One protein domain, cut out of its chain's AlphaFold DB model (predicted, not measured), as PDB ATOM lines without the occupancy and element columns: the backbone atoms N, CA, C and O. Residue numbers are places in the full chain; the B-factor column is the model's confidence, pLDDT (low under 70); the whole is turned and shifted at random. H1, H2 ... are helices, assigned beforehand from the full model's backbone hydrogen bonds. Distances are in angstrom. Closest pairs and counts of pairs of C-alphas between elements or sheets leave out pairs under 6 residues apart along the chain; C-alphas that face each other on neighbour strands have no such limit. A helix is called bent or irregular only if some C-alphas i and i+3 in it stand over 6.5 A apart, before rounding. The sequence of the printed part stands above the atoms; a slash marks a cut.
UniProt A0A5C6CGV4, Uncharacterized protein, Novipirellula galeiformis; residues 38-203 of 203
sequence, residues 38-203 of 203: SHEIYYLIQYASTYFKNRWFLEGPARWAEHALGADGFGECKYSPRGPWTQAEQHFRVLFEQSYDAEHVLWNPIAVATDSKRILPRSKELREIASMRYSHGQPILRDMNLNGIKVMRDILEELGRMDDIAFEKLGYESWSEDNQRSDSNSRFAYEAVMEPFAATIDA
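This is residues 38 to 203 of the 203 residues of an uncharacterized protein of Novipirellula galeiformis (UniProt A0A5C6CGV4). The longest helix, H6, and H8 run side by side in opposite directions, and H2 and H4, crossed on each other, complete the core with them; H1 crosses H2 and meets H6 with its last residues. H5 and the loop round Gly 137 lie out at one end of the long axis, and the turn at Gly 171 between H6 and H7 marks the other. The printed part has 166 residues with eight named helices, H1 to H8 in order along the chain, and no named strand; the class is all helix, and the packing is mostly crossed. The whole is compact, with a radius of gyration of the C-alphas of 16.4 A, yet elongated, spanning 51 by 33 by 27 A.

H6, residues 149 to 170, is 30.6 A long from C-alpha 149 at (113.017, 96.746, 78.705), with a kink of 31 degrees near residue 161. H8, residues 183 to 201, is 27.9 A long and ends with C-alpha 201 at (119.561, 97.482, 91.134). H4 is residues 102 to 114, 17.4 A; H2 is residues 55 to 66, 16.5 A; H1 is residues 38 to 49, 16.5 A, from C-alpha 38 at (114.248, 97.967, 64.420). The short ones are H3, residues 89 to 96, H5, residues 124 to 131, and H7, residues 177 to 181. H4 is irregular, with C-alphas 105 and 108 7.2 A apart; H2 and H8 only just are, with 6.54 A between C-alphas 58 and 61 and 6.6 A between 184 and 187.

H6 and H8 touch, opposite ways at a steep tilt of 38 degrees; their closest C-alphas are those of Leu 159 and Ala 192, 5.2 A apart. H4 touches H8 with residues 110 to 114 alone, at a shallow tilt of 22 degrees, closest at the C-alphas of Thr 114 and Ile 201, 6.2 A. H4 and H6 touch only at their ends, closest at the C-alphas of Thr 114 and Val 151, 6.7 A. H2 touches H4 at a steep tilt of 55 degrees, closest at the C-alphas of Gly 60 and Glu 103, 4.1 A. H1 touches H2, closest at the C-alphas of His 39 and Ala 62, 4.8 A, and touches H6 with residues 46 to 49 alone, closest at the C-alphas of Ser 49 and Gly 160, 5.3 A. H2 and H3 only just touch, with 3 pairs of C-alphas within 8 A, closest at Trp 56 and Phe 96, 5.8 A. H5 and H7 touch no helix; H7 and H8 meet only through their link. Every O i to N i+4 pair is within hydrogen-bond range in H1, H3, H5 and H7, against 6 of 8 in H2, 7 of 9 in H4, 15 of 18 in H6 and 12 of 15 in H8.

The C-alphas of Gly 137 and Gly 171, the two farthest apart, are 52.7 A from each other. The printed part has no cut; the long links are residues 67 to 88 and 132 to 148. Mean pLDDT of the printed part is 89.2, and residues 81 to 87 are under 70.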
ATOM      1  N   SER A  38     114.292  97.735  62.970       77.69
ATOM      2  CA  SER A  38     114.248  97.967  64.420       77.69
ATOM      3  C   SER A  38     115.252  99.009  64.895       77.69
ATOM      4  O   SER A  38     114.912  99.805  65.757       77.69
ATOM      5  N   HIS A  39     116.458  99.014  64.335       86.06
ATOM      6  CA  HIS A  39     117.520  99.939  64.712       86.06
ATOM      7  C   HIS A  39     117.154 101.374  64.308       86.06
ATOM      8  O   HIS A  39     117.181 102.282  65.130       86.06
ATOM      9  N   GLU A  40     116.684 101.558  63.071       84.00
ATOM     10  CA  GLU A  40     116.235 102.864  62.569       84.00
ATOM     11  C   GLU A  40     114.967 103.361  63.287       84.00
ATOM     12  O   GLU A  40     114.820 104.549  63.565       84.00
ATOM     13  N   ILE A  41     114.040 102.460  63.630       85.50
ATOM     14  CA  ILE A  41     112.868 102.809  64.449       85.50
ATOM     15  C   ILE A  41     113.301 103.221  65.858       85.50
ATOM     16  O   ILE A  41     112.724 104.149  66.423       85.50
ATOM     17  N   TYR A  42     114.312 102.561  66.425       89.75
ATOM     18  CA  TYR A  42     114.824 102.921  67.739       89.75
ATOM     19  C   TYR A  42     115.441 104.322  67.735       89.75
ATOM     20  O   TYR A  42     115.173 105.091  68.658       89.75
ATOM     21  N   TYR A  43     116.125 104.721  66.657       90.06
ATOM     22  CA  TYR A  43     116.564 106.110  66.497       90.06
ATOM     23  C   TYR A  43     115.431 107.118  66.576       90.06
ATOM     24  O   TYR A  43     115.574 108.142  67.235       90.06
ATOM     25  N   LEU A  44     114.276 106.832  65.973       89.69
ATOM     26  CA  LEU A  44     113.127 107.735  66.065       89.69
ATOM     27  C   LEU A  44     112.622 107.891  67.503       89.69
ATOM     28  O   LEU A  44     112.204 108.982  67.881       89.69
ATOM     29  N   ILE A  45     112.671 106.820  68.300       91.19
ATOM     30  CA  ILE A  45     112.336 106.873  69.727       91.19
ATOM     31  C   ILE A  45     113.371 107.730  70.463       91.19
ATOM     32  O   ILE A  45     112.990 108.630  71.200       91.19
ATOM     33  N   GLN A  46     114.665 107.513  70.215       92.81
ATOM     34  CA  GLN A  46     115.733 108.298  70.842       92.81
ATOM     35  C   GLN A  46     115.635 109.787  70.498       92.81
ATOM     36  O   GLN A  46     115.681 110.612  71.403       92.81
ATOM     37  N   TYR A  47     115.417 110.137  69.229       91.75
ATOM     38  CA  TYR A  47     115.248 111.528  68.790       91.75
ATOM     39  C   TYR A  47     113.977 112.186  69.332       91.75
ATOM     40  O   TYR A  47     113.901 113.410  69.399       91.75
ATOM     41  N   ALA A  48     112.964 111.399  69.700       89.81
ATOM     42  CA  ALA A  48     111.785 111.912  70.391       89.81
ATOM     43  C   ALA A  48     112.033 112.125  71.893       89.81
ATOM     44  O   ALA A  48     111.331 112.923  72.511       89.81
ATOM     45  N   SER A  49     113.001 111.408  72.465       92.38
ATOM     46  CA  SER A  49     113.347 111.449  73.886       92.38
ATOM     47  C   SER A  49     114.427 112.470  74.225       92.38
ATOM     48  O   SER A  49     114.404 112.993  75.331       92.38
ATOM     49  N   THR A  50     115.381 112.731  73.327       96.12
ATOM     50  CA  THR A  50     116.499 113.641  73.597       96.12
ATOM     51  C   THR A  50     117.126 114.227  72.333       96.12
ATOM     52  O   THR A  50     117.082 113.625  71.258       96.12
ATOM     53  N   TYR A  51     117.775 115.383  72.477       95.88
ATOM     54  CA  TYR A  51     118.604 115.999  71.436       95.88
ATOM     55  C   TYR A  51     120.030 115.433  71.334       95.88
ATOM     56  O   TYR A  51     120.774 115.809  70.427       95.88
ATOM     57  N   PHE A  52     120.458 114.544  72.230       96.44
ATOM     58  CA  PHE A  52     121.809 113.985  72.161       96.44
ATOM     59  C   PHE A  52     122.019 113.103  70.923       96.44
ATOM     60  O   PHE A  52     121.210 112.233  70.607       96.44
ATOM     61  N   LYS A  53     123.163 113.279  70.251       95.56
ATOM     62  CA  LYS A  53     123.570 112.494  69.073       95.56
ATOM     63  C   LYS A  53     124.960 111.852  69.197       95.56
ATOM     64  O   LYS A  53     125.593 111.517  68.193       95.56
ATOM     65  N   ASN A  54     125.476 111.669  70.414       95.69
ATOM     66  CA  ASN A  54     126.762 110.993  70.619       95.69
ATOM     67  C   ASN A  54     126.672 109.517  70.198       95.69
ATOM     68  O   ASN A  54     125.752 108.800  70.589       95.69
ATOM     69  N   ARG A  55     127.649 109.041  69.420       94.62
ATOM     70  CA  ARG A  55     127.577 107.737  68.734       94.62
ATOM     71  C   ARG A  55     127.460 106.539  69.675       94.62
ATOM     72  O   ARG A  55     126.687 105.636  69.388       94.62
ATOM     73  N   TRP A  56     128.188 106.530  70.792       94.44
ATOM     74  CA  TRP A  56     128.123 105.442  71.778       94.44
ATOM     75  C   TRP A  56     126.720 105.297  72.397       94.44
ATOM     76  O   TRP A  56     126.295 104.195  72.754       94.44
ATOM     77  N   PHE A  57     126.008 106.422  72.512       92.25
ATOM     78  CA  PHE A  57     124.646 106.498  73.022       92.25
ATOM     79  C   PHE A  57     123.614 106.204  71.936       92.25
ATOM     80  O   PHE A  57     122.627 105.548  72.220       92.25
ATOM     81  N   LEU A  58     123.807 106.673  70.706       92.75
ATOM     82  CA  LEU A  58     122.857 106.402  69.632       92.75
ATOM     83  C   LEU A  58     122.914 104.930  69.209       92.75
ATOM     84  O   LEU A  58     121.923 104.213  69.301       92.75
ATOM     85  N   GLU A  59     124.091 104.461  68.809       93.69
ATOM     86  CA  GLU A  59     124.264 103.156  68.169       93.69
ATOM     87  C   GLU A  59     124.092 102.005  69.170       93.69
ATOM     88  O   GLU A  59     123.453 100.997  68.876       93.69
ATOM     89  N   GLY A  60     124.647 102.143  70.377       93.62
ATOM     90  CA  GLY A  60     124.671 101.082  71.388       93.62
ATOM     91  C   GLY A  60     123.293 100.518  71.783       93.62
ATOM     92  O   GLY A  60     123.091  99.306  71.683       93.62
ATOM     93  N   PRO A  61     122.321 101.338  72.218       93.38
ATOM     94  CA  PRO A  61     120.992 100.864  72.567       93.38
ATOM     95  C   PRO A  61     120.138 100.563  71.326       93.38
ATOM     96  O   PRO A  61     119.271  99.694  71.398       93.38
ATOM     97  N   ALA A  62     120.406 101.185  70.169       92.94
ATOM     98  CA  ALA A  62     119.769 100.793  68.912       92.94
ATOM     99  C   ALA A  62     120.125  99.346  68.544       92.94
ATOM    100  O   ALA A  62     119.243  98.565  68.186       92.94
ATOM    101  N   ARG A  63     121.388  98.945  68.744       92.19
ATOM    102  CA  ARG A  63     121.829  97.550  68.629       92.19
ATOM    103  C   ARG A  63     121.191  96.638  69.679       92.19
ATOM    104  O   ARG A  63     120.754  95.544  69.332       92.19
ATOM    105  N   TRP A  64     121.070  97.094  70.929       93.12
ATOM    106  CA  TRP A  64     120.340  96.352  71.967       93.12
ATOM    107  C   TRP A  64     118.889  96.060  71.542       93.12
ATOM    108  O   TRP A  64     118.404  94.938  71.703       93.12
ATOM    109  N   ALA A  65     118.204  97.037  70.943       91.12
ATOM    110  CA  ALA A  65     116.823  96.893  70.498       91.12
ATOM    111  C   ALA A  65     116.657  95.879  69.352       91.12
ATOM    112  O   ALA A  65     115.584  95.289  69.207       91.12
ATOM    113  N   GLU A  66     117.699  95.619  68.554       88.94
ATOM    114  CA  GLU A  66     117.659  94.585  67.511       88.94
ATOM    115  C   GLU A  66     117.411  93.187  68.089       88.94
ATOM    116  O   GLU A  66     116.737  92.371  67.450       88.94
ATOM    117  N   HIS A  67     117.875  92.919  69.316       89.12
ATOM    118  CA  HIS A  67     117.667  91.626  69.977       89.12
ATOM    119  C   HIS A  67     116.193  91.313  70.220       89.12
ATOM    120  O   HIS A  67     115.841  90.141  70.286       89.12
ATOM    121  N   ALA A  68     115.320  92.327  70.255       86.25
ATOM    122  CA  ALA A  68     113.872  92.150  70.371       86.25
ATOM    123  C   ALA A  68     113.262  91.391  69.179       86.25
ATOM    124  O   ALA A  68     112.231  90.736  69.314       86.25
ATOM    125  N   LEU A  69     113.873  91.510  67.993       83.88
ATOM    126  CA  LEU A  69     113.464  90.792  66.780       83.88
ATOM    127  C   LEU A  69     114.275  89.504  66.564       83.88
ATOM    128  O   LEU A  69     113.964  88.700  65.677       83.88
ATOM    129  N   GLY A  70     115.338  89.326  67.351       80.75
ATOM    130  CA  GLY A  70     116.171  88.136  67.396       80.75
ATOM    131  C   GLY A  70     115.527  86.996  68.184       80.75
ATOM    132  O   GLY A  70     114.351  87.036  68.528       80.75
ATOM    133  N   ALA A  71     116.313  85.945  68.412       77.19
ATOM    134  CA  ALA A  71     115.988  84.904  69.382       77.19
ATOM    135  C   ALA A  71     116.805  85.142  70.661       77.19
ATOM    136  O   ALA A  71     117.860  85.771  70.611       77.19
ATOM    137  N   ASP A  72     116.310  84.636  71.784       79.69
ATOM    138  CA  ASP A  72     116.878  84.670  73.133       79.69
ATOM    139  C   ASP A  72     116.927  86.055  73.807       79.69
ATOM    140  O   ASP A  72     117.105  86.129  75.028       79.69
ATOM    141  N   GLY A  73     116.717  87.144  73.056       76.06
ATOM    142  CA  GLY A  73     116.596  88.507  73.589       76.06
ATOM    143  C   GLY A  73     117.862  89.028  74.275       76.06
ATOM    144  O   GLY A  73     117.770  89.896  75.149       76.06
ATOM    145  N   PHE A  74     119.021  88.461  73.925       79.31
ATOM    146  CA  PHE A  74     120.289  88.631  74.629       79.31
ATOM    147  C   PHE A  74     121.434  88.937  73.662       79.31
ATOM    148  O   PHE A  74     121.728  88.147  72.763       79.31
ATOM    149  N   GLY A  75     122.133  90.043  73.912       82.44
ATOM    150  CA  GLY A  75     123.378  90.379  73.231       82.44
ATOM    151  C   GLY A  75     124.622  90.042  74.056       82.44
ATOM    152  O   GLY A  75     124.570  89.883  75.278       82.44
ATOM    153  N   GLU A  76     125.773  89.954  73.389       89.19
ATOM    154  CA  GLU A  76     127.059  89.696  74.046       89.19
ATOM    155  C   GLU A  76     127.380  90.786  75.084       89.19
ATOM    156  O   GLU A  76     127.177  91.977  74.831       89.19
ATOM    157  N   CYS A  77     127.895  90.374  76.247       89.56
ATOM    158  CA  CYS A  77     128.358  91.256  77.318       89.56
ATOM    159  C   CYS A  77     129.877  91.115  77.476       89.56
ATOM    160  O   CYS A  77     130.358  90.055  77.878       89.56
ATOM    161  N   LYS A  78     130.630  92.189  77.223       87.94
ATOM    162  CA  LYS A  78     132.092  92.219  77.425       87.94
ATOM    163  C   LYS A  78     132.485  92.495  78.880       87.94
ATOM    164  O   LYS A  78     133.622  92.250  79.273       87.94
ATOM    165  N   TYR A  79     131.550  93.001  79.682       84.06
ATOM    166  CA  TYR A  79     131.785  93.404  81.065       84.06
ATOM    167  C   TYR A  79     130.662  92.940  81.982       84.06
ATOM    168  O   TYR A  79     129.542  92.673  81.545       84.06
ATOM    169  N   SER A  80     130.970  92.855  83.279       81.31
ATOM    170  CA  SER A  80     129.933  92.650  84.285       81.31
ATOM    171  C   SER A  80     129.012  93.873  84.337       81.31
ATOM    172  O   SER A  80     129.457  94.983  84.038       81.31
ATOM    173  N   PRO A  81     127.761  93.719  84.789       69.94
ATOM    174  CA  PRO A  81     126.843  94.849  84.878       69.94
ATOM    175  C   PRO A  81     127.263  95.977  85.820       69.94
ATOM    176  O   PRO A  81     126.821  97.107  85.662       69.94
ATOM    177  N   ARG A  82     128.121  95.690  86.808       69.31
ATOM    178  CA  ARG A  82     128.711  96.736  87.655       69.31
ATOM    179  C   ARG A  82     129.863  97.463  86.963       69.31
ATOM    180  O   ARG A  82     130.171  98.573  87.377       69.31
ATOM    181  N   GLY A  83     130.438  96.848  85.924       65.75
ATOM    182  CA  GLY A  83     131.447  97.389  85.018       65.75
ATOM    183  C   GLY A  83     132.658  98.043  85.700       65.75
ATOM    184  O   GLY A  83     132.759  98.124  86.921       65.75
ATOM    185  N   PRO A  84     133.619  98.540  84.919       64.19
ATOM    186  CA  PRO A  84     134.581  99.541  85.379       64.19
ATOM    187  C   PRO A  84     134.053 100.989  85.213       64.19
ATOM    188  O   PRO A  84     134.752 101.952  85.538       64.19
ATOM    189  N   TRP A  85     132.829 101.156  84.698       62.81
ATOM    190  CA  TRP A  85     132.317 102.402  84.108       62.81
ATOM    191  C   TRP A  85     132.090 103.550  85.087       62.81
ATOM    192  O   TRP A  85     132.021 104.693  84.661       62.81
ATOM    193  N   THR A  86     132.069 103.272  86.387       58.19
ATOM    194  CA  THR A  86     131.764 104.255  87.434       58.19
ATOM    195  C   THR A  86     132.992 104.881  88.103       58.19
ATOM    196  O   THR A  86     132.837 105.593  89.089       58.19
ATOM    197  N   GLN A  87     134.220 104.586  87.647       60.16
ATOM    198  CA  GLN A  87     135.380 104.675  88.557       60.16
ATOM    199  C   GLN A  87     136.610 105.446  88.047       60.16
ATOM    200  O   GLN A  87     137.435 105.827  88.875       60.16
ATOM    201  N   ALA A  88     136.773 105.708  86.739       72.62
ATOM    202  CA  ALA A  88     137.963 106.417  86.240       72.62
ATOM    203  C   ALA A  88     137.758 107.136  84.895       72.62
ATOM    204  O   ALA A  88     137.099 106.615  83.997       72.62
ATOM    205  N   GLU A  89     138.423 108.285  84.718       81.12
ATOM    206  CA  GLU A  89     138.379 109.110  83.493       81.12
ATOM    207  C   GLU A  89     138.729 108.330  82.220       81.12
ATOM    208  O   GLU A  89     138.112 108.486  81.169       81.12
ATOM    209  N   GLN A  90     139.697 107.421  82.329       81.56
ATOM    210  CA  GLN A  90     140.115 106.562  81.224       81.56
ATOM    211  C   GLN A  90     138.977 105.668  80.703       81.56
ATOM    212  O   GLN A  90     138.923 105.386  79.511       81.56
ATOM    213  N   HIS A  91     138.051 105.243  81.569       83.56
ATOM    214  CA  HIS A  91     136.932 104.392  81.170       83.56
ATOM    215  C   HIS A  91     135.860 105.194  80.426       83.56
ATOM    216  O   HIS A  91     135.288 104.681  79.467       83.56
ATOM    217  N   PHE A  92     135.652 106.460  80.805       86.50
ATOM    218  CA  PHE A  92     134.787 107.379  80.062       86.50
ATOM    219  C   PHE A  92     135.307 107.617  78.653       86.50
ATOM    220  O   PHE A  92     134.543 107.499  77.705       86.50
ATOM    221  N   ARG A  93     136.614 107.859  78.495       84.25
ATOM    222  CA  ARG A  93     137.220 108.003  77.164       84.25
ATOM    223  C   ARG A  93     136.990 106.776  76.288       84.25
ATOM    224  O   ARG A  93     136.534 106.915  75.161       84.25
ATOM    225  N   VAL A  94     137.244 105.582  76.829       87.06
ATOM    226  CA  VAL A  94     137.035 104.332  76.085       87.06
ATOM    227  C   VAL A  94     135.579 104.178  75.658       87.06
ATOM    228  O   VAL A  94     135.352 103.807  74.514       87.06
ATOM    229  N   LEU A  95     134.616 104.462  76.542       89.88
ATOM    230  CA  LEU A  95     133.187 104.374  76.237       89.88
ATOM    231  C   LEU A  95     132.747 105.427  75.210       89.88
ATOM    232  O   LEU A  95     132.063 105.088  74.250       89.88
ATOM    233  N   PHE A  96     133.131 106.690  75.397       92.31
ATOM    234  CA  PHE A  96     132.653 107.799  74.568       92.31
ATOM    235  C   PHE A  96     133.219 107.769  73.144       92.31
ATOM    236  O   PHE A  96     132.567 108.252  72.223       92.31
ATOM    237  N   GLU A  97     134.376 107.131  72.945       91.50
ATOM    238  CA  GLU A  97     134.953 106.863  71.622       91.50
ATOM    239  C   GLU A  97     134.245 105.698  70.877       91.50
ATOM    240  O   GLU A  97     134.508 105.478  69.691       91.50
ATOM    241  N   GLN A  98     133.341 104.945  71.527       90.56
ATOM    242  CA  GLN A  98     132.631 103.821  70.899       90.56
ATOM    243  C   GLN A  98     131.511 104.257  69.937       90.56
ATOM    244  O   GLN A  98     131.027 105.388  69.924       90.56
ATOM    245  N   SER A  99     131.052 103.282  69.149       91.62
ATOM    246  CA  SER A  99     129.800 103.337  68.387       91.62
ATOM    247  C   SER A  99     128.981 102.073  68.667       91.62
ATOM    248  O   SER A  99     128.463 101.925  69.768       91.62
ATOM    249  N   TYR A 100     128.949 101.118  67.738       88.81
ATOM    250  CA  TYR A 100     128.219  99.854  67.881       88.81
ATOM    251  C   TYR A 100     128.691  99.018  69.077       88.81
ATOM    252  O   TYR A 100     127.878  98.470  69.811       88.81
ATOM    253  N   ASP A 101     130.003  98.976  69.324       90.81
ATOM    254  CA  ASP A 101     130.591  98.210  70.429       90.81
ATOM    255  C   ASP A 101     130.126  98.679  71.820       90.81
ATOM    256  O   ASP A 101     130.225  97.916  72.785       90.81
ATOM    257  N   ALA A 102     129.569  99.893  71.936       92.50
ATOM    258  CA  ALA A 102     128.966 100.372  73.179       92.50
ATOM    259  C   ALA A 102     127.855  99.431  73.677       92.50
ATOM    260  O   ALA A 102     127.650  99.313  74.887       92.50
ATOM    261  N   GLU A 103     127.181  98.725  72.760       93.25
ATOM    262  CA  GLU A 103     126.187  97.690  73.052       93.25
ATOM    263  C   GLU A 103     126.732  96.653  74.048       93.25
ATOM    264  O   GLU A 103     126.146  96.408  75.102       93.25
ATOM    265  N   HIS A 104     127.902  96.088  73.753       91.50
ATOM    266  CA  HIS A 104     128.506  95.018  74.548       91.50
ATOM    267  C   HIS A 104     129.192  95.527  75.815       91.50
ATOM    268  O   HIS A 104     129.411  94.769  76.767       91.50
ATOM    269  N   VAL A 105     129.593  96.797  75.795       89.75
ATOM    270  CA  VAL A 105     130.377  97.443  76.846       89.75
ATOM    271  C   VAL A 105     129.477  97.951  77.970       89.75
ATOM    272  O   VAL A 105     129.816  97.757  79.138       89.75
ATOM    273  N   LEU A 106     128.330  98.551  77.637       92.00
ATOM    274  CA  LEU A 106     127.453  99.227  78.596       92.00
ATOM    275  C   LEU A 106     126.010  98.708  78.553       92.00
ATOM    276  O   LEU A 106     125.488  98.275  79.581       92.00
ATOM    277  N   TRP A 107     125.377  98.716  77.379       93.81
ATOM    278  CA  TRP A 107     123.925  98.545  77.260       93.81
ATOM    279  C   TRP A 107     123.448  97.125  77.583       93.81
ATOM    280  O   TRP A 107     122.564  96.958  78.423       93.81
ATOM    281  N   ASN A 108     124.067  96.092  77.004       93.19
ATOM    282  CA  ASN A 108     123.750  94.699  77.333       93.19
ATOM    283  C   ASN A 108     124.075  94.367  78.800       93.19
ATOM    284  O   ASN A 108     123.213  93.793  79.469       93.19
ATOM    285  N   PRO A 109     125.243  94.753  79.361       92.25
ATOM    286  CA  PRO A 109     125.501  94.577  80.789       92.25
ATOM    287  C   PRO A 109     124.415  95.187  81.690       92.25
ATOM    288  O   PRO A 109     123.923  94.503  82.590       92.25
ATOM    289  N   ILE A 110     123.985  96.428  81.430       92.19
ATOM    290  CA  ILE A 110     122.904  97.089  82.185       92.19
ATOM    291  C   ILE A 110     121.578  96.332  82.035       92.19
ATOM    292  O   ILE A 110     120.904  96.054  83.034       92.19
ATOM    293  N   ALA A 111     121.219  95.945  80.812       92.56
ATOM    294  CA  ALA A 111     119.997  95.201  80.530       92.56
ATOM    295  C   ALA A 111     119.935  93.870  81.299       92.56
ATOM    296  O   ALA A 111     118.899  93.491  81.846       92.56
ATOM    297  N   VAL A 112     121.062  93.161  81.363       90.50
ATOM    298  CA  VAL A 112     121.170  91.853  82.016       90.50
ATOM    299  C   VAL A 112     121.109  91.961  83.537       90.50
ATOM    300  O   VAL A 112     120.514  91.092  84.173       90.50
ATOM    301  N   ALA A 113     121.684  93.007  84.141       90.06
ATOM    302  CA  ALA A 113     121.580  93.202  85.593       90.06
ATOM    303  C   ALA A 113     120.170  93.518  86.068       90.06
ATOM    304  O   ALA A 113     119.801  93.136  87.175       90.06
ATOM    305  N   THR A 114     119.429  94.276  85.271       90.38
ATOM    306  CA  THR A 114     118.157  94.871  85.692       90.38
ATOM    307  C   THR A 114     116.955  93.992  85.388       90.38
ATOM    308  O   THR A 114     115.887  94.184  85.965       90.38
ATOM    309  N   ASP A 115     117.113  93.000  84.513       88.19
ATOM    310  CA  ASP A 115     116.038  92.088  84.155       88.19
ATOM    311  C   ASP A 115     116.559  90.670  83.916       88.19
ATOM    312  O   ASP A 115     117.013  90.301  82.831       88.19
ATOM    313  N   SER A 116     116.434  89.836  84.946       75.12
ATOM    314  CA  SER A 116     116.751  88.411  84.869       75.12
ATOM    315  C   SER A 116     115.657  87.581  84.194       75.12
ATOM    316  O   SER A 116     115.931  86.457  83.772       75.12
ATOM    317  N   LYS A 117     114.429  88.109  84.084       79.75
ATOM    318  CA  LYS A 117     113.274  87.395  83.525       79.75
ATOM    319  C   LYS A 117     113.271  87.443  82.009       79.75
ATOM    320  O   LYS A 117     112.824  86.477  81.403       79.75
ATOM    321  N   ARG A 118     113.797  88.526  81.427       84.88
ATOM    322  CA  ARG A 118     113.970  88.717  79.979       84.88
ATOM    323  C   ARG A 118     112.663  88.644  79.210       84.88
ATOM    324  O   ARG A 118     112.685  88.308  78.042       84.88
ATOM    325  N   ILE A 119     111.521  88.871  79.854       84.25
ATOM    326  CA  ILE A 119     110.211  88.632  79.245       84.25
ATOM    327  C   ILE A 119     109.592  89.963  78.860       84.25
ATOM    328  O   ILE A 119     109.321  90.817  79.706       84.25
ATOM    329  N   LEU A 120     109.274  90.078  77.578       86.44
ATOM    330  CA  LEU A 120     108.481  91.165  77.048       86.44
ATOM    331  C   LEU A 120     107.080  91.235  77.712       86.44
ATOM    332  O   LEU A 120     106.459  90.194  77.972       86.44
ATOM    333  N   PRO A 121     106.529  92.442  77.971       85.88
ATOM    334  CA  PRO A 121     105.217  92.607  78.595       85.88
ATOM    335  C   PRO A 121     104.098  91.885  77.841       85.88
ATOM    336  O   PRO A 121     103.983  91.963  76.623       85.88
ATOM    337  N   ARG A 122     103.180  91.238  78.564       86.12
ATOM    338  CA  ARG A 122     102.046  90.513  77.959       86.12
ATOM    339  C   ARG A 122     100.862  91.424  77.611       86.12
ATOM    340  O   ARG A 122      99.713  91.088  77.910       86.12
ATOM    341  N   SER A 123     101.129  92.580  77.006       89.94
ATOM    342  CA  SER A 123     100.073  93.501  76.578       89.94
ATOM    343  C   SER A 123      99.246  92.916  75.426       89.94
ATOM    344  O   SER A 123      99.569  91.869  74.851       89.94
ATOM    345  N   LYS A 124      98.109  93.541  75.114       92.06
ATOM    346  CA  LYS A 124      97.288  93.118  73.972       92.06
ATOM    347  C   LYS A 124      98.028  93.406  72.664       92.06
ATOM    348  O   LYS A 124      98.136  92.522  71.823       92.06
ATOM    349  N   GLU A 125      98.608  94.592  72.570       90.38
ATOM    350  CA  GLU A 125      99.344  95.113  71.422       90.38
ATOM    351  C   GLU A 125     100.536  94.208  71.097       90.38
ATOM    352  O   GLU A 125     100.749  93.826  69.951       90.38
ATOM    353  N   LEU A 126     101.278  93.766  72.118       88.56
ATOM    354  CA  LEU A 126     102.436  92.914  71.884       88.56
ATOM    355  C   LEU A 126     102.053  91.484  71.493       88.56
ATOM    356  O   LEU A 126     102.761  90.850  70.716       88.56
ATOM    357  N   ARG A 127     100.908  90.980  71.971       90.38
ATOM    358  CA  ARG A 127     100.358  89.701  71.493       90.38
ATOM    359  C   ARG A 127      99.928  89.782  70.034       90.38
ATOM    360  O   ARG A 127     100.137  88.820  69.299       90.38
ATOM    361  N   GLU A 128      99.357  90.909  69.616       92.31
ATOM    362  CA  GLU A 128      99.042  91.153  68.209       92.31
ATOM    363  C   GLU A 128     100.327  91.138  67.369       92.31
ATOM    364  O   GLU A 128     100.406  90.356  66.422       92.31
ATOM    365  N   ILE A 129     101.373  91.866  67.780       88.75
ATOM    366  CA  ILE A 129     102.678  91.879  67.091       88.75
ATOM    367  C   ILE A 129     103.307  90.476  67.045       88.75
ATOM    368  O   ILE A 129     103.751  90.032  65.987       88.75
ATOM    369  N   ALA A 130     103.290  89.727  68.151       89.38
ATOM    370  CA  ALA A 130     103.816  88.358  68.212       89.38
ATOM    371  C   ALA A 130     103.076  87.382  67.275       89.38
ATOM    372  O   ALA A 130     103.636  86.379  66.813       89.38
ATOM    373  N   SER A 131     101.806  87.664  66.964       92.50
ATOM    374  CA  SER A 131     101.032  86.877  66.001       92.50
ATOM    375  C   SER A 131     101.374  87.195  64.539       92.50
ATOM    376  O   SER A 131     101.109  86.377  63.658       92.50
ATOM    377  N   MET A 132     102.008  88.341  64.265       90.75
ATOM    378  CA  MET A 132     102.319  88.771  62.904       90.75
ATOM    379  C   MET A 132     103.441  87.941  62.272       90.75
ATOM    380  O   MET A 132     104.334  87.408  62.942       90.75
ATOM    381  N   ARG A 133     103.389  87.836  60.942       87.50
ATOM    382  CA  ARG A 133     104.376  87.153  60.102       87.50
ATOM    383  C   ARG A 133     104.819  88.076  58.972       87.50
ATOM    384  O   ARG A 133     104.013  88.846  58.452       87.50
ATOM    385  N   TYR A 134     106.077  87.955  58.562       82.50
ATOM    386  CA  TYR A 134     106.540  88.489  57.285       82.50
ATOM    387  C   TYR A 134     105.806  87.801  56.126       82.50
ATOM    388  O   TYR A 134     105.266  86.703  56.280       82.50
ATOM    389  N   SER A 135     105.828  88.403  54.935       82.56
ATOM    390  CA  SER A 135     105.179  87.854  53.730       82.56
ATOM    391  C   SER A 135     105.668  86.448  53.352       82.56
ATOM    392  O   SER A 135     104.928  85.677  52.749       82.56
ATOM    393  N   HIS A 136     106.888  86.086  53.754       80.44
ATOM    394  CA  HIS A 136     107.471  84.753  53.587       80.44
ATOM    395  C   HIS A 136     107.202  83.803  54.777       80.44
ATOM    396  O   HIS A 136     107.877  82.787  54.934       80.44
ATOM    397  N   GLY A 137     106.261  84.144  55.661       85.69
ATOM    398  CA  GLY A 137     105.735  83.277  56.720       85.69
ATOM    399  C   GLY A 137     106.550  83.197  58.015       85.69
ATOM    400  O   GLY A 137     106.079  82.594  58.977       85.69
ATOM    401  N   GLN A 138     107.739  83.804  58.092       83.12
ATOM    402  CA  GLN A 138     108.513  83.844  59.344       83.12
ATOM    403  C   GLN A 138     107.880  84.812  60.352       83.12
ATOM    404  O   GLN A 138     107.300  85.818  59.935       83.12
ATOM    405  N   PRO A 139     107.990  84.553  61.663       86.88
ATOM    406  CA  PRO A 139     107.494  85.466  62.683       86.88
ATOM    407  C   PRO A 139     108.268  86.782  62.730       86.88
ATOM    408  O   PRO A 139     109.473  86.802  62.485       86.88
ATOM    409  N   ILE A 140     107.553  87.874  63.035       83.69
ATOM    410  CA  ILE A 140     108.177  89.183  63.280       83.69
ATOM    411  C   ILE A 140     109.000  89.131  64.571       83.69
ATOM    412  O   ILE A 140     110.173  89.488  64.550       83.69
ATOM    413  N   LEU A 141     108.405  88.631  65.659       86.12
ATOM    414  CA  LEU A 141     109.100  88.321  66.911       86.12
ATOM    415  C   LEU A 141     109.425  86.828  66.946       86.12
ATOM    416  O   LEU A 141     108.504  86.008  66.908       86.12
ATOM    417  N   ARG A 142     110.708  86.451  66.994       86.12
ATOM    418  CA  ARG A 142     111.077  85.021  67.030       86.12
ATOM    419  C   ARG A 142     110.736  84.375  68.367       86.12
ATOM    420  O   ARG A 142     110.378  83.201  68.389       86.12
ATOM    421  N   ASP A 143     110.793  85.148  69.443       88.06
ATOM    422  CA  ASP A 143     110.281  84.791  70.758       88.06
ATOM    423  C   ASP A 143     109.756  86.037  71.497       88.06
ATOM    424  O   ASP A 143     109.540  87.087  70.898       88.06
ATOM    425  N   MET A 144     109.461  85.894  72.788       90.12
ATOM    426  CA  MET A 144     108.963  86.981  73.637       90.12
ATOM    427  C   MET A 144     110.046  87.486  74.592       90.12
ATOM    428  O   MET A 144     109.721  87.900  75.710       90.12
ATOM    429  N   ASN A 145     111.314  87.413  74.179       89.81
ATOM    430  CA  ASN A 145     112.436  87.710  75.045       89.81
ATOM    431  C   ASN A 145     113.117  89.036  74.693       89.81
ATOM    432  O   ASN A 145     113.399  89.320  73.534       89.81
ATOM    433  N   LEU A 146     113.413  89.835  75.717       91.19
ATOM    434  CA  LEU A 146     114.339  90.965  75.652       91.19
ATOM    435  C   LEU A 146     114.745  91.358  77.074       91.19
ATOM    436  O   LEU A 146     113.889  91.608  77.922       91.19
ATOM    437  N   ASN A 147     116.046  91.424  77.340       91.50
ATOM    438  CA  ASN A 147     116.564  91.924  78.611       91.50
ATOM    439  C   ASN A 147     116.404  93.444  78.729       91.50
ATOM    440  O   ASN A 147     116.736  94.171  77.801       91.50
ATOM    441  N   GLY A 148     116.017  93.939  79.903       91.81
ATOM    442  CA  GLY A 148     116.243  95.334  80.296       91.81
ATOM    443  C   GLY A 148     115.203  96.331  79.791       91.81
ATOM    444  O   GLY A 148     115.425  97.531  79.881       91.81
ATOM    445  N   ILE A 149     114.051  95.872  79.294       91.75
ATOM    446  CA  ILE A 149     113.017  96.746  78.705       91.75
ATOM    447  C   ILE A 149     112.638  97.902  79.633       91.75
ATOM    448  O   ILE A 149     112.512  99.040  79.188       91.75
ATOM    449  N   LYS A 150     112.447  97.604  80.926       92.06
ATOM    450  CA  LYS A 150     112.062  98.618  81.908       92.06
ATOM    451  C   LYS A 150     113.170  99.658  82.085       92.06
ATOM    452  O   LYS A 150     112.882 100.836  81.929       92.06
ATOM    453  N   VAL A 151     114.412  99.233  82.345       94.12
ATOM    454  CA  VAL A 151     115.514 100.189  82.543       94.12
ATOM    455  C   VAL A 151     115.761 101.010  81.282       94.12
ATOM    456  O   VAL A 151     115.954 102.208  81.388       94.12
ATOM    457  N   MET A 152     115.672 100.420  80.086       94.56
ATOM    458  CA  MET A 152     115.869 101.170  78.842       94.56
ATOM    459  C   MET A 152     114.784 102.220  78.621       94.56
ATOM    460  O   MET A 152     115.084 103.317  78.164       94.56
ATOM    461  N   ARG A 153     113.527 101.917  78.966       93.62
ATOM    462  CA  ARG A 153     112.457 102.921  78.954       93.62
ATOM    463  C   ARG A 153     112.740 104.033  79.963       93.62
ATOM    464  O   ARG A 153     112.636 105.198  79.605       93.62
ATOM    465  N   ASP A 154     113.102 103.673  81.188       95.31
ATOM    466  CA  ASP A 154     113.355 104.647  82.250       95.31
ATOM    467  C   ASP A 154     114.577 105.535  81.894       95.31
ATOM    468  O   ASP A 154     114.558 106.732  82.145       95.31
ATOM    469  N   ILE A 155     115.588 104.993  81.196       96.06
ATOM    470  CA  ILE A 155     116.706 105.757  80.610       96.06
ATOM    471  C   ILE A 155     116.223 106.732  79.528       96.06
ATOM    472  O   ILE A 155     116.667 107.874  79.504       96.06
ATOM    473  N   LEU A 156     115.326 106.316  78.627       95.00
ATOM    474  CA  LEU A 156     114.767 107.205  77.597       95.00
ATOM    475  C   LEU A 156     113.988 108.380  78.200       95.00
ATOM    476  O   LEU A 156     114.061 109.486  77.673       95.00
ATOM    477  N   GLU A 157     113.255 108.152  79.289       94.00
ATOM    478  CA  GLU A 157     112.575 109.217  80.035       94.00
ATOM    479  C   GLU A 157     113.590 110.157  80.701       94.00
ATOM    480  O   GLU A 157     113.468 111.378  80.610       94.00
ATOM    481  N   GLU A 158     114.631 109.591  81.308       96.62
ATOM    482  CA  GLU A 158     115.668 110.337  82.015       96.62
ATOM    483  C   GLU A 158     116.551 111.183  81.080       96.62
ATOM    484  O   GLU A 158     116.964 112.291  81.425       96.62
ATOM    485  N   LEU A 159     116.793 110.710  79.858       94.88
ATOM    486  CA  LEU A 159     117.546 111.441  78.838       94.88
ATOM    487  C   LEU A 159     116.904 112.785  78.479       94.88
ATOM    488  O   LEU A 159     117.635 113.758  78.299       94.88
ATOM    489  N   GLY A 160     115.571 112.854  78.436       92.75
ATOM    490  CA  GLY A 160     114.845 114.105  78.191       92.75
ATOM    491  C   GLY A 160     114.856 115.071  79.378       92.75
ATOM    492  O   GLY A 160     114.588 116.253  79.224       92.75
ATOM    493  N   ARG A 161     115.168 114.600  80.591       96.00
ATOM    494  CA  ARG A 161     115.452 115.496  81.724       96.00
ATOM    495  C   ARG A 161     116.887 116.013  81.650       96.00
ATOM    496  O   ARG A 161     117.174 117.161  81.987       96.00
ATOM    497  N   MET A 162     117.810 115.132  81.279       97.19
ATOM    498  CA  MET A 162     119.237 115.424  81.288       97.19
ATOM    499  C   MET A 162     119.685 116.299  80.122       97.19
ATOM    500  O   MET A 162     120.672 117.021  80.277       97.19
ATOM    501  N   ASP A 163     118.977 116.298  78.993       96.44
ATOM    502  CA  ASP A 163     119.256 117.240  77.915       96.44
ATOM    503  C   ASP A 163     118.797 118.667  78.237       96.44
ATOM    504  O   ASP A 163     119.578 119.585  78.004       96.44
ATOM    505  N   ASP A 164     117.654 118.875  78.890       96.19
ATOM    506  CA  ASP A 164     117.259 120.185  79.430       96.19
ATOM    507  C   ASP A 164     118.355 120.751  80.355       96.19
ATOM    508  O   ASP A 164     118.782 121.902  80.233       96.19
ATOM    509  N   ILE A 165     118.899 119.907  81.239       97.88
ATOM    510  CA  ILE A 165     119.994 120.289  82.142       97.88
ATOM    511  C   ILE A 165     121.280 120.590  81.373       97.88
ATOM    512  O   ILE A 165     121.983 121.552  81.700       97.88
ATOM    513  N   ALA A 166     121.623 119.765  80.384       97.75
ATOM    514  CA  ALA A 166     122.803 119.974  79.556       97.75
ATOM    515  C   ALA A 166     122.694 121.288  78.776       97.75
ATOM    516  O   ALA A 166     123.658 122.050  78.740       97.75
ATOM    517  N   PHE A 167     121.521 121.585  78.217       96.88
ATOM    518  CA  PHE A 167     121.240 122.807  77.471       96.88
ATOM    519  C   PHE A 167     121.525 124.054  78.314       96.88
ATOM    520  O   PHE A 167     122.290 124.925  77.897       96.88
ATOM    521  N   GLU A 168     120.985 124.099  79.537       97.81
ATOM    522  CA  GLU A 168     121.213 125.204  80.470       97.81
ATOM    523  C   GLU A 168     122.680 125.290  80.917       97.81
ATOM    524  O   GLU A 168     123.288 126.362  80.868       97.81
ATOM    525  N   LYS A 169     123.278 124.168  81.341       98.00
ATOM    526  CA  LYS A 169     124.641 124.159  81.901       98.00
ATOM    527  C   LYS A 169     125.729 124.428  80.870       98.00
ATOM    528  O   LYS A 169     126.763 124.990  81.226       98.00
ATOM    529  N   LEU A 170     125.523 124.009  79.625       97.25
ATOM    530  CA  LEU A 170     126.454 124.251  78.524       97.25
ATOM    531  C   LEU A 170     126.211 125.610  77.855       97.25
ATOM    532  O   LEU A 170     127.005 126.016  77.008       97.25
ATOM    533  N   GLY A 171     125.162 126.335  78.264       96.94
ATOM    534  CA  GLY A 171     124.845 127.669  77.760       96.94
ATOM    535  C   GLY A 171     124.454 127.660  76.285       96.94
ATOM    536  O   GLY A 171     124.812 128.578  75.548       96.94
ATOM    537  N   TYR A 172     123.771 126.608  75.833       95.12
ATOM    538  CA  TYR A 172     123.311 126.513  74.456       95.12
ATOM    539  C   TYR A 172     122.137 127.466  74.214       95.12
ATOM    540  O   TYR A 172     121.224 127.580  75.022       95.12
ATOM    541  N   GLU A 173     122.155 128.162  73.077       95.81
ATOM    542  CA  GLU A 173     121.024 128.993  72.633       95.81
ATOM    543  C   GLU A 173     120.022 128.185  71.794       95.81
ATOM    544  O   GLU A 173     118.844 128.522  71.701       95.81
ATOM    545  N   SER A 174     120.498 127.107  71.163       94.81
ATOM    546  CA  SER A 174     119.696 126.137  70.418       94.81
ATOM    547  C   SER A 174     120.431 124.798  70.306       94.81
ATOM    548  O   SER A 174     121.661 124.735  70.398       94.81
ATOM    549  N   TRP A 175     119.681 123.724  70.062       94.00
ATOM    550  CA  TRP A 175     120.228 122.416  69.701       94.00
ATOM    551  C   TRP A 175     120.634 122.386  68.223       94.00
ATOM    552  O   TRP A 175     119.978 121.753  67.396       94.00
ATOM    553  N   SER A 176     121.711 123.091  67.870       95.56
ATOM    554  CA  SER A 176     122.357 122.927  66.561       95.56
ATOM    555  C   SER A 176     122.908 121.504  66.408       95.56
ATOM    556  O   SER A 176     123.172 120.836  67.405       95.56
ATOM    557  N   GLU A 177     123.122 121.032  65.178       91.12
ATOM    558  CA  GLU A 177     123.719 119.701  64.951       91.12
ATOM    559  C   GLU A 177     125.074 119.536  65.657       91.12
ATOM    560  O   GLU A 177     125.334 118.496  66.263       91.12
ATOM    561  N   ASP A 178     125.904 120.584  65.656       95.00
ATOM    562  CA  ASP A 178     127.184 120.587  66.371       95.00
ATOM    563  C   ASP A 178     126.982 120.431  67.885       95.00
ATOM    564  O   ASP A 178     127.670 119.636  68.525       95.00
ATOM    565  N   ASN A 179     125.995 121.128  68.458       96.75
ATOM    566  CA  ASN A 179     125.671 121.015  69.880       96.75
ATOM    567  C   ASN A 179     125.111 119.635  70.217       96.75
ATOM    568  O   ASN A 179     125.510 119.058  71.221       96.75
ATOM    569  N   GLN A 180     124.240 119.070  69.378       96.06
ATOM    570  CA  GLN A 180     123.671 117.730  69.567       96.06
ATOM    571  C   GLN A 180     124.759 116.642  69.571       96.06
ATOM    572  O   GLN A 180     124.685 115.678  70.337       96.06
ATOM    573  N   ARG A 181     125.796 116.804  68.740       95.31
ATOM    574  CA  ARG A 181     126.913 115.856  68.589       95.31
ATOM    575  C   ARG A 181     128.104 116.143  69.508       95.31
ATOM    576  O   ARG A 181     129.058 115.370  69.500       95.31
ATOM    577  N   SER A 182     128.059 117.220  70.290       95.88
ATOM    578  CA  SER A 182     129.164 117.645  71.150       95.88
ATOM    579  C   SER A 182     129.537 116.582  72.184       95.88
ATOM    580  O   SER A 182     128.677 116.027  72.872       95.88
ATOM    581  N   ASP A 183     130.836 116.347  72.374       94.88
ATOM    582  CA  ASP A 183     131.348 115.448  73.415       94.88
ATOM    583  C   ASP A 183     130.969 115.914  74.827       94.88
ATOM    584  O   ASP A 183     130.849 115.092  75.738       94.88
ATOM    585  N   SER A 184     130.701 117.214  75.007       95.44
ATOM    586  CA  SER A 184     130.225 117.781  76.275       95.44
ATOM    587  C   SER A 184     128.915 117.151  76.760       95.44
ATOM    588  O   SER A 184     128.697 117.080  77.968       95.44
ATOM    589  N   ASN A 185     128.087 116.625  75.852       96.31
ATOM    590  CA  ASN A 185     126.835 115.946  76.192       96.31
ATOM    591  C   ASN A 185     127.057 114.561  76.808       96.31
ATOM    592  O   ASN A 185     126.220 114.087  77.574       96.31
ATOM    593  N   SER A 186     128.185 113.901  76.515       95.12
ATOM    594  CA  SER A 186     128.388 112.490  76.869       95.12
ATOM    595  C   SER A 186     128.320 112.233  78.374       95.12
ATOM    596  O   SER A 186     127.884 111.165  78.795       95.12
ATOM    597  N   ARG A 187     128.698 113.213  79.203       94.12
ATOM    598  CA  ARG A 187     128.568 113.116  80.663       94.12
ATOM    599  C   ARG A 187     127.114 113.142  81.124       94.12
ATOM    600  O   ARG A 187     126.742 112.304  81.933       94.12
ATOM    601  N   PHE A 188     126.306 114.034  80.561       96.88
ATOM    602  CA  PHE A 188     124.878 114.130  80.863       96.88
ATOM    603  C   PHE A 188     124.121 112.892  80.381       96.88
ATOM    604  O   PHE A 188     123.340 112.316  81.131       96.88
ATOM    605  N   ALA A 189     124.421 112.420  79.168       95.75
ATOM    606  CA  ALA A 189     123.874 111.170  78.650       95.75
ATOM    607  C   ALA A 189     124.270 109.972  79.526       95.75
ATOM    608  O   ALA A 189     123.442 109.118  79.824       95.75
ATOM    609  N   TYR A 190     125.524 109.907  79.985       94.50
ATOM    610  CA  TYR A 190     125.968 108.856  80.899       94.50
ATOM    611  C   TYR A 190     125.245 108.905  82.251       94.50
ATOM    612  O   TYR A 190     124.819 107.867  82.750       94.50
ATOM    613  N   GLU A 191     125.081 110.089  82.840       94.06
ATOM    614  CA  GLU A 191     124.299 110.271  84.069       94.06
ATOM    615  C   GLU A 191     122.854 109.785  83.881       94.06
ATOM    616  O   GLU A 191     122.376 108.995  84.695       94.06
ATOM    617  N   ALA A 192     122.225 110.115  82.746       95.44
ATOM    618  CA  ALA A 192     120.884 109.635  82.405       95.44
ATOM    619  C   ALA A 192     120.783 108.106  82.284       95.44
ATOM    620  O   ALA A 192     119.730 107.523  82.526       95.44
ATOM    621  N   VAL A 193     121.877 107.437  81.911       94.12
ATOM    622  CA  VAL A 193     121.949 105.970  81.901       94.12
ATOM    623  C   VAL A 193     122.080 105.415  83.319       94.12
ATOM    624  O   VAL A 193     121.440 104.421  83.672       94.12
ATOM    625  N   MET A 194     122.944 106.022  84.131       92.38
ATOM    626  CA  MET A 194     123.332 105.452  85.418       92.38
ATOM    627  C   MET A 194     122.327 105.711  86.535       92.38
ATOM    628  O   MET A 194     122.217 104.863  87.420       92.38
ATOM    629  N   GLU A 195     121.587 106.822  86.507       92.81
ATOM    630  CA  GLU A 195     120.567 107.116  87.522       92.81
ATOM    631  C   GLU A 195     119.450 106.048  87.551       92.81
ATOM    632  O   GLU A 195     119.260 105.422  88.603       92.81
ATOM    633  N   PRO A 196     118.769 105.714  86.431       93.38
ATOM    634  CA  PRO A 196     117.734 104.677  86.422       93.38
ATOM    635  C   PRO A 196     118.303 103.280  86.669       93.38
ATOM    636  O   PRO A 196     117.648 102.429  87.281       93.38
ATOM    637  N   PHE A 197     119.536 103.029  86.218       92.19
ATOM    638  CA  PHE A 197     120.231 101.777  86.490       92.19
ATOM    639  C   PHE A 197     120.443 101.570  87.992       92.19
ATOM    640  O   PHE A 197     120.035 100.530  88.512       92.19
ATOM    641  N   ALA A 198     121.022 102.555  88.686       90.06
ATOM    642  CA  ALA A 198     121.248 102.511  90.130       90.06
ATOM    643  C   ALA A 198     119.928 102.318  90.892       90.06
ATOM    644  O   ALA A 198     119.807 101.399  91.701       90.06
ATOM    645  N   ALA A 199     118.899 103.096  90.542       90.00
ATOM    646  CA  ALA A 199     117.572 102.976  91.144       90.00
ATOM    647  C   ALA A 199     116.937 101.585  90.951       90.00
ATOM    648  O   ALA A 199     116.152 101.146  91.787       90.00
ATOM    649  N   THR A 200     117.263 100.886  89.859       87.81
ATOM    650  CA  THR A 200     116.714  99.555  89.568       87.81
ATOM    651  C   THR A 200     117.447  98.436  90.304       87.81
ATOM    652  O   THR A 200     116.809  97.473  90.713       87.81
ATOM    653  N   ILE A 201     118.772  98.526  90.456       84.50
ATOM    654  CA  ILE A 201     119.561  97.482  91.134       84.50
ATOM    655  C   ILE A 201     119.487  97.561  92.664       84.50
ATOM    656  O   ILE A 201     119.785  96.566  93.324       84.50
ATOM    657  N   ASP A 202     119.103  98.719  93.207       75.44
ATOM    658  CA  ASP A 202     118.938  98.948  94.647       75.44
ATOM    659  C   ASP A 202     117.499  98.685  95.152       75.44
ATOM    660  O   ASP A 202     117.255  98.752  96.359       75.44
ATOM    661  N   ALA A 203     116.553  98.388  94.249       71.12
ATOM    662  CA  ALA A 203     115.136  98.124  94.540       71.12
ATOM    663  C   ALA A 203     114.824  96.632  94.749       71.12
ATOM    664  O   ALA A 203     113.968  96.335  95.618       71.12
TER     665      ALA A 203